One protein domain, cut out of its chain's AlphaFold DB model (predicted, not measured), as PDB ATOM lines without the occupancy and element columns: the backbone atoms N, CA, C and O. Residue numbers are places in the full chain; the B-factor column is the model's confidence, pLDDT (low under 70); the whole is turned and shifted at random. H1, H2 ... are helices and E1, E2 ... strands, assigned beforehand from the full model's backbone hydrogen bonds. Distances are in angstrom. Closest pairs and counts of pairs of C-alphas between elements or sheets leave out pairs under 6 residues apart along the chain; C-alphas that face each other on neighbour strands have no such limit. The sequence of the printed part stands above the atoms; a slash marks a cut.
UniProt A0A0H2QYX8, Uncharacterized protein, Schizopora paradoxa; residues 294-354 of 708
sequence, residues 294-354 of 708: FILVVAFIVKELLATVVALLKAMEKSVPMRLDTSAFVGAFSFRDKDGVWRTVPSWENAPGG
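This is residues 294 to 354 of the 708 residues of an uncharacterized protein of Schizopora paradoxa (UniProt A0A0H2QYX8). One long helix, H1, runs along most of a rod-shaped domain, and the chain then folds back beside it through a short helix, H2, to a small two-strand hairpin, E1 and E2, near the end where H1 begins. After the hairpin, residues 345 to 354, with no named element, run back along the rod. The printed part has 61 residues, with two named helices and two named strands in the order H1, H2, E1, E2; the sheet, order E1 - E2, is antiparallel, and the class is mostly helix. The whole is loose, with a radius of gyration of the C-alphas of 13.3 A and spans of 46 by 17 by 16 A.

E1, residues 334 to 336, and E2, residues 342 to 344, form an antiparallel hairpin, with 148 degrees between their directions. N 335 and O 343 are within hydrogen-bond range at 2.9 A, as are N 343 and O 335 at 2.8 A. The closest C-alphas of E1 and H1, residues 294 to 316, are those of Phe 335 and Val 298, 7.7 A apart. H1 and E2 are apart. H1 touches H2, residues 326 to 331, with residues 302 to 306 alone; the closest C-alphas, of Val 302 and Val 330, are 6.8 A apart. These two form a helical hairpin, running opposite ways at a shallow tilt of 34 degrees, only just short of steep. In H1 and H2, every O i to N i+4 pair is within hydrogen-bond range.

H1 measures 33.7 A from C-alpha 294 at (52.872, 106.762, 140.191) to C-alpha 316 at (57.842, 74.113, 146.911). H2 measures 8.5 A, E1 7.1 A and E2 7.0 A, the last ending at C-alpha 344 at (42.990, 98.268, 139.508).

The C-alphas of Ser 319 and Asp 339, the two farthest apart, are 46.1 A apart. Residues 315 to 320 stand free, of which 315 and 316 belong to H1. The link from H1 to H2 is short; those from H2 to E1 and E1 to E2 are tight. The printed part has no cut, its mean pLDDT is 93.2, and no printed residue is under 70.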
ATOM      1  N   PHE A 294      53.356 107.465 138.995       94.44
ATOM      2  CA  PHE A 294      52.872 106.762 140.191       94.44
ATOM      3  C   PHE A 294      52.179 105.431 139.862       94.44
ATOM      4  O   PHE A 294      52.506 104.407 140.454       94.44
ATOM      5  N   ILE A 295      51.307 105.415 138.848       95.44
ATOM      6  CA  ILE A 295      50.633 104.193 138.379       95.44
ATOM      7  C   ILE A 295      51.622 103.095 137.964       95.44
ATOM      8  O   ILE A 295      51.446 101.931 138.318       95.44
ATOM      9  N   LEU A 296      52.707 103.469 137.280       95.75
ATOM     10  CA  LEU A 296      53.733 102.525 136.847       95.75
ATOM     11  C   LEU A 296      54.571 102.017 138.024       95.75
ATOM     12  O   LEU A 296      54.980 100.863 138.012       95.75
ATOM     13  N   VAL A 297      54.781 102.832 139.067       94.69
ATOM     14  CA  VAL A 297      55.423 102.389 140.319       94.69
ATOM     15  C   VAL A 297      54.583 101.321 141.010       94.69
ATOM     16  O   VAL A 297      55.126 100.298 141.422       94.69
ATOM     17  N   VAL A 298      53.270 101.541 141.132       95.31
ATOM     18  CA  VAL A 298      52.363 100.577 141.771       95.31
ATOM     19  C   VAL A 298      52.341  99.269 140.985       95.31
ATOM     20  O   VAL A 298      52.573  98.208 141.566       95.31
ATOM     21  N   ALA A 299      52.144  99.342 139.664       95.88
ATOM     22  CA  ALA A 299      52.162  98.167 138.801       95.88
ATOM     23  C   ALA A 299      53.493  97.414 138.903       95.88
ATOM     24  O   ALA A 299      53.505  96.199 139.085       95.88
ATOM     25  N   PHE A 300      54.611  98.141 138.871       94.62
ATOM     26  CA  PHE A 300      55.938  97.575 139.049       94.62
ATOM     27  C   PHE A 300      56.061  96.801 140.370       94.62
ATOM     28  O   PHE A 300      56.456  95.639 140.354       94.62
ATOM     29  N   ILE A 301      55.674  97.399 141.501       93.25
ATOM     30  CA  ILE A 301      55.760  96.766 142.827       93.25
ATOM     31  C   ILE A 301      54.888  95.510 142.907       93.25
ATOM     32  O   ILE A 301      55.354  94.481 143.389       93.25
ATOM     33  N   VAL A 302      53.645  95.567 142.425       95.12
ATOM     34  CA  VAL A 302      52.727  94.417 142.465       95.12
ATOM     35  C   VAL A 302      53.238  93.266 141.598       95.12
ATOM     36  O   VAL A 302      53.224  92.116 142.039       95.12
ATOM     37  N   LYS A 303      53.782  93.560 140.412       93.19
ATOM     38  CA  LYS A 303      54.438  92.555 139.561       93.19
ATOM     39  C   LYS A 303      55.650  91.912 140.254       93.19
ATOM     40  O   LYS A 303      55.865  90.708 140.135       93.19
ATOM     41  N   GLU A 304      56.412  92.669 141.040       89.94
ATOM     42  CA  GLU A 304      57.542  92.130 141.811       89.94
ATOM     43  C   GLU A 304      57.098  91.259 142.997       89.94
ATOM     44  O   GLU A 304      57.724  90.234 143.285       89.94
ATOM     45  N   LEU A 305      55.990  91.618 143.658       91.56
ATOM     46  CA  LEU A 305      55.359  90.762 144.666       91.56
ATOM     47  C   LEU A 305      54.909  89.440 144.040       91.56
ATOM     48  O   LEU A 305      55.233  88.379 144.571       91.56
ATOM     49  N   LEU A 306      54.246  89.492 142.880       91.56
ATOM     50  CA  LEU A 306      53.852  88.297 142.136       91.56
ATOM     51  C   LEU A 306      55.065  87.417 141.805       91.56
ATOM     52  O   LEU A 306      55.054  86.222 142.090       91.56
ATOM     53  N   ALA A 307      56.131  88.001 141.249       88.12
ATOM     54  CA  ALA A 307      57.349  87.268 140.915       88.12
ATOM     55  C   ALA A 307      57.971  86.582 142.146       88.12
ATOM     56  O   ALA A 307      58.418  85.437 142.056       88.12
ATOM     57  N   THR A 308      57.938  87.248 143.305       87.94
ATOM     58  CA  THR A 308      58.405  86.691 144.583       87.94
ATOM     59  C   THR A 308      57.556  85.498 145.023       87.94
ATOM     60  O   THR A 308      58.103  84.452 145.377       87.94
ATOM     61  N   VAL A 309      56.224  85.613 144.962       90.81
ATOM     62  CA  VAL A 309      55.310  84.509 145.299       90.81
ATOM     63  C   VAL A 309      55.529  83.327 144.357       90.81
ATOM     64  O   VAL A 309      55.693  82.203 144.821       90.81
ATOM     65  N   VAL A 310      55.616  83.560 143.045       89.44
ATOM     66  CA  VAL A 310      55.856  82.488 142.066       89.44
ATOM     67  C   VAL A 310      57.198  81.792 142.312       89.44
ATOM     68  O   VAL A 310      57.265  80.566 142.238       89.44
ATOM     69  N   ALA A 311      58.257  82.533 142.652       86.69
ATOM     70  CA  ALA A 311      59.552  81.947 142.998       86.69
ATOM     71  C   ALA A 311      59.472  81.055 144.252       86.69
ATOM     72  O   ALA A 311      60.035  79.959 144.260       86.69
ATOM     73  N   LEU A 312      58.735  81.489 145.281       87.88
ATOM     74  CA  LEU A 312      58.486  80.692 146.484       87.88
ATOM     75  C   LEU A 312      57.712  79.406 146.161       87.88
ATOM     76  O   LEU A 312      58.123  78.324 146.577       87.88
ATOM     77  N   LEU A 313      56.632  79.502 145.379       90.88
ATOM     78  CA  LEU A 313      55.834  78.339 144.981       90.88
ATOM     79  C   LEU A 313      56.654  77.346 144.143       90.88
ATOM     80  O   LEU A 313      56.576  76.143 144.378       90.88
ATOM     81  N   LYS A 314      57.514  77.832 143.235       86.00
ATOM     82  CA  LYS A 314      58.451  76.984 142.476       86.00
ATOM     83  C   LYS A 314      59.443  76.249 143.379       86.00
ATOM     84  O   LYS A 314      59.768  75.094 143.119       86.00
ATOM     85  N   ALA A 315      59.897  76.872 144.467       86.50
ATOM     86  CA  ALA A 315      60.755  76.198 145.444       86.50
ATOM     87  C   ALA A 315      60.028  75.059 146.191       86.50
ATOM     88  O   ALA A 315      60.674  74.117 146.651       86.50
ATOM     89  N   MET A 316      58.696  75.123 146.280       89.69
ATOM     90  CA  MET A 316      57.842  74.113 146.911       89.69
ATOM     91  C   MET A 316      57.281  73.078 145.928       89.69
ATOM     92  O   MET A 316      56.720  72.082 146.366       89.69
ATOM     93  N   GLU A 317      57.448  73.258 144.617       89.88
ATOM     94  CA  GLU A 317      56.761  72.468 143.583       89.88
ATOM     95  C   GLU A 317      56.947  70.949 143.739       89.88
ATOM     96  O   GLU A 317      56.011  70.179 143.529       89.88
ATOM     97  N   LYS A 318      58.139  70.509 144.166       90.12
ATOM     98  CA  LYS A 318      58.435  69.084 144.393       90.12
ATOM     99  C   LYS A 318      57.750  68.500 145.630       90.12
ATOM    100  O   LYS A 318      57.549  67.291 145.673       90.12
ATOM    101  N   SER A 319      57.461  69.314 146.646       94.38
ATOM    102  CA  SER A 319      56.846  68.861 147.899       94.38
ATOM    103  C   SER A 319      55.334  69.062 147.902       94.38
ATOM    104  O   SER A 319      54.604  68.171 148.331       94.38
ATOM    105  N   VAL A 320      54.864  70.211 147.415       93.38
ATOM    106  CA  VAL A 320      53.450  70.572 147.321       93.38
ATOM    107  C   VAL A 320      53.235  71.303 145.992       93.38
ATOM    108  O   VAL A 320      53.587  72.480 145.883       93.38
ATOM    109  N   PRO A 321      52.664  70.643 144.967       89.81
ATOM    110  CA  PRO A 321      52.392  71.299 143.699       89.81
ATOM    111  C   PRO A 321      51.282  72.334 143.898       89.81
ATOM    112  O   PRO A 321      50.114  71.997 144.081       89.81
ATOM    113  N   MET A 322      51.661  73.608 143.880       91.06
ATOM    114  CA  MET A 322      50.747  74.738 144.014       91.06
ATOM    115  C   MET A 322      50.665  75.498 142.695       91.06
ATOM    116  O   MET A 322      51.649  75.617 141.965       91.06
ATOM    117  N   ARG A 323      49.481  76.032 142.394       89.25
ATOM    118  CA  ARG A 323      49.251  76.916 141.249       89.25
ATOM    119  C   ARG A 323      48.748  78.260 141.751       89.25
ATOM    120  O   ARG A 323      47.977  78.309 142.705       89.25
ATOM    121  N   LEU A 324      49.198  79.324 141.100       94.25
ATOM    122  CA  LEU A 324      48.755  80.687 141.347       94.25
ATOM    123  C   LEU A 324      48.086  81.207 140.082       94.25
ATOM    124  O   LEU A 324      48.688  81.153 139.010       94.25
ATOM    125  N   ASP A 325      46.867  81.715 140.219       96.06
ATOM    126  CA  ASP A 325      46.249  82.523 139.176       96.06
ATOM    127  C   ASP A 325      46.894  83.914 139.203       96.06
ATOM    128  O   ASP A 325      46.685  84.708 140.124       96.06
ATOM    129  N   THR A 326      47.754  84.175 138.222       95.50
ATOM    130  CA  THR A 326      48.519  85.420 138.110       95.50
ATOM    131  C   THR A 326      47.614  86.616 137.820       95.50
ATOM    132  O   THR A 326      47.861  87.702 138.345       95.50
ATOM    133  N   SER A 327      46.554  86.423 137.034       95.69
ATOM    134  CA  SER A 327      45.588  87.464 136.686       95.69
ATOM    135  C   SER A 327      44.745  87.842 137.894       95.69
ATOM    136  O   SER A 327      44.644  89.027 138.214       95.69
ATOM    137  N   ALA A 328      44.215  86.851 138.618       96.56
ATOM    138  CA  ALA A 328      43.478  87.091 139.855       96.56
ATOM    139  C   ALA A 328      44.371  87.726 140.930       96.56
ATOM    140  O   ALA A 328      43.938  88.647 141.619       96.56
ATOM    141  N   PHE A 329      45.637  87.296 141.043       96.88
ATOM    142  CA  PHE A 329      46.589  87.901 141.976       96.88
ATOM    143  C   PHE A 329      46.785  89.391 141.693       96.88
ATOM    144  O   PHE A 329      46.679  90.190 142.613       96.88
ATOM    145  N   VAL A 330      47.063  89.777 140.444       96.31
ATOM    146  CA  VAL A 330      47.272  91.192 140.088       96.31
ATOM    147  C   VAL A 330      45.972  91.988 140.217       96.31
ATOM    148  O   VAL A 330      45.986  93.077 140.787       96.31
ATOM    149  N   GLY A 331      44.849  91.428 139.756       96.38
ATOM    150  CA  GLY A 331      43.526  92.053 139.826       96.38
ATOM    151  C   GLY A 331      43.015  92.275 141.252       96.38
ATOM    152  O   GLY A 331      42.201  93.168 141.472       96.38
ATOM    153  N   ALA A 332      43.532  91.532 142.236       97.62
ATOM    154  CA  ALA A 332      43.223  91.737 143.649       97.62
ATOM    155  C   ALA A 332      43.818  93.036 144.225       97.62
ATOM    156  O   ALA A 332      43.416  93.466 145.308       97.62
ATOM    157  N   PHE A 333      44.767  93.673 143.531       97.62
ATOM    158  CA  PHE A 333      45.341  94.942 143.961       97.62
ATOM    159  C   PHE A 333      44.617  96.117 143.309       97.62
ATOM    160  O   PHE A 333      44.521  96.236 142.084       97.62
ATOM    161  N   SER A 334      44.195  97.049 144.156       97.12
ATOM    162  CA  SER A 334      43.744  98.372 143.751       97.12
ATOM    163  C   SER A 334      44.518  99.446 144.508       97.12
ATOM    164  O   SER A 334      45.090  99.205 145.574       97.12
ATOM    165  N   PHE A 335      44.584 100.638 143.934       95.75
ATOM    166  CA  PHE A 335      45.242 101.785 144.540       95.75
ATOM    167  C   PHE A 335      44.423 103.043 144.296       95.75
ATOM    168  O   PHE A 335      43.724 103.164 143.290       95.75
ATOM    169  N   ARG A 336      44.531 103.994 145.219       96.12
ATOM    170  CA  ARG A 336      43.938 105.315 145.068       96.12
ATOM    171  C   ARG A 336      44.905 106.202 144.290       96.12
ATOM    172  O   ARG A 336      46.059 106.350 144.696       96.12
ATOM    173  N   ASP A 337      44.469 106.736 143.158       92.88
ATOM    174  CA  ASP A 337      45.272 107.664 142.366       92.88
ATOM    175  C   ASP A 337      45.325 109.071 142.998       92.88
ATOM    176  O   ASP A 337      44.813 109.309 144.096       92.88
ATOM    177  N   LYS A 338      45.975 110.015 142.306       87.62
ATOM    178  CA  LYS A 338      46.105 111.406 142.773       87.62
ATOM    179  C   LYS A 338      44.776 112.163 142.804       87.62
ATOM    180  O   LYS A 338      44.664 113.122 143.561       87.62
ATOM    181  N   ASP A 339      43.793 111.710 142.033       92.62
ATOM    182  CA  ASP A 339      42.444 112.276 141.978       92.62
ATOM    183  C   ASP A 339      41.527 111.644 143.038       92.62
ATOM    184  O   ASP A 339      40.358 112.000 143.173       92.62
ATOM    185  N   GLY A 340      42.056 110.707 143.827       93.94
ATOM    186  CA  GLY A 340      41.308 110.020 144.859       93.94
ATOM    187  C   GLY A 340      40.458 108.858 144.338       93.94
ATOM    188  O   GLY A 340      39.683 108.315 145.129       93.94
ATOM    189  N   VAL A 341      40.602 108.466 143.070       96.56
ATOM    190  CA  VAL A 341      39.843 107.389 142.423       96.56
ATOM    191  C   VAL A 341      40.568 106.059 142.608       96.56
ATOM    192  O   VAL A 341      41.783 105.962 142.425       96.56
ATOM    193  N   TRP A 342      39.824 105.015 142.970       97.12
ATOM    194  CA  TRP A 342      40.356 103.657 143.024       97.12
ATOM    195  C   TRP A 342      40.546 103.099 141.615       97.12
ATOM    196  O   TRP A 342      39.629 103.113 140.797       97.12
ATOM    197  N   ARG A 343      41.743 102.588 141.338       96.69
ATOM    198  CA  ARG A 343      42.096 101.917 140.085       96.69
ATOM    199  C   ARG A 343      42.652 100.537 140.373       96.69
ATOM    200  O   ARG A 343      43.356 100.348 141.362       96.69
ATOM    201  N   THR A 344      42.364  99.591 139.494       97.12
ATOM    202  CA  THR A 344      42.990  98.268 139.508       97.12
ATOM    203  C   THR A 344      44.380  98.331 138.885       97.12
ATOM    204  O   THR A 344      44.683  99.194 138.054       97.12
ATOM    205  N   VAL A 345      45.260  97.429 139.315       96.75
ATOM    206  CA  VAL A 345      46.579  97.288 138.695       96.75
ATOM    207  C   VAL A 345      46.427  96.644 137.308       96.75
ATOM    208  O   VAL A 345      45.714  95.646 137.195       96.75
ATOM    209  N   PRO A 346      47.087  97.172 136.255       95.31
ATOM    210  CA  PRO A 346      47.043  96.566 134.927       95.31
ATOM    211  C   PRO A 346      47.501  95.108 134.946       95.31
ATOM    212  O   PRO A 346      48.470  94.769 135.634       95.31
ATOM    213  N   SER A 347      46.836  94.262 134.158       95.62
ATOM    214  CA  SER A 347      47.211  92.857 134.010       95.62
ATOM    215  C   SER A 347      48.645  92.710 133.485       95.62
ATOM    216  O   SER A 347      49.233  93.620 132.891       95.62
ATOM    217  N   TRP A 348      49.244  91.546 133.734       96.12
ATOM    218  CA  TRP A 348      50.575  91.218 133.234       96.12
ATOM    219  C   TRP A 348      50.500  89.969 132.368       96.12
ATOM    220  O   TRP A 348      50.584  88.848 132.862       96.12
ATOM    221  N   GLU A 349      50.325  90.181 131.066       95.44
ATOM    222  CA  GLU A 349      50.085  89.113 130.091       95.44
ATOM    223  C   GLU A 349      51.165  88.021 130.122       95.44
ATOM    224  O   GLU A 349      50.859  86.826 130.060       95.44
ATOM    225  N   ASN A 350      52.430  88.426 130.278       96.00
ATOM    226  CA  ASN A 350      53.569  87.515 130.340       96.00
ATOM    227  C   ASN A 350      54.065  87.287 131.771       96.00
ATOM    228  O   ASN A 350      55.256  87.039 131.961       96.00
ATOM    229  N   ALA A 351      53.188  87.366 132.777       95.06
ATOM    230  CA  ALA A 351      53.523  87.049 134.164       95.06
ATOM    231  C   ALA A 351      54.207  85.670 134.311       95.06
ATOM    232  O   ALA A 351      53.945  84.753 133.528       95.06
ATOM    233  N   PRO A 352      55.100  85.494 135.303       91.94
ATOM    234  CA  PRO A 352      55.717  84.200 135.572       91.94
ATOM    235  C   PRO A 352      54.696  83.186 136.106       91.94
ATOM    236  O   PRO A 352      53.811  83.540 136.879       91.94
ATOM    237  N   GLY A 353      54.892  81.910 135.766       86.88
ATOM    238  CA  GLY A 353      54.030  80.804 136.181       86.88
ATOM    239  C   GLY A 353      53.063  80.336 135.087       86.88
ATOM    240  O   GLY A 353      52.643  81.094 134.215       86.88
ATOM    241  N   GLY A 354      52.712  79.048 135.125       86.88
ATOM    242  CA  GLY A 354      51.755  78.450 134.192       86.88
ATOM    243  C   GLY A 354      52.291  78.282 132.764       86.88
ATOM    244  O   GLY A 354      53.473  78.023 132.549       86.88
TER     245      GLY A 354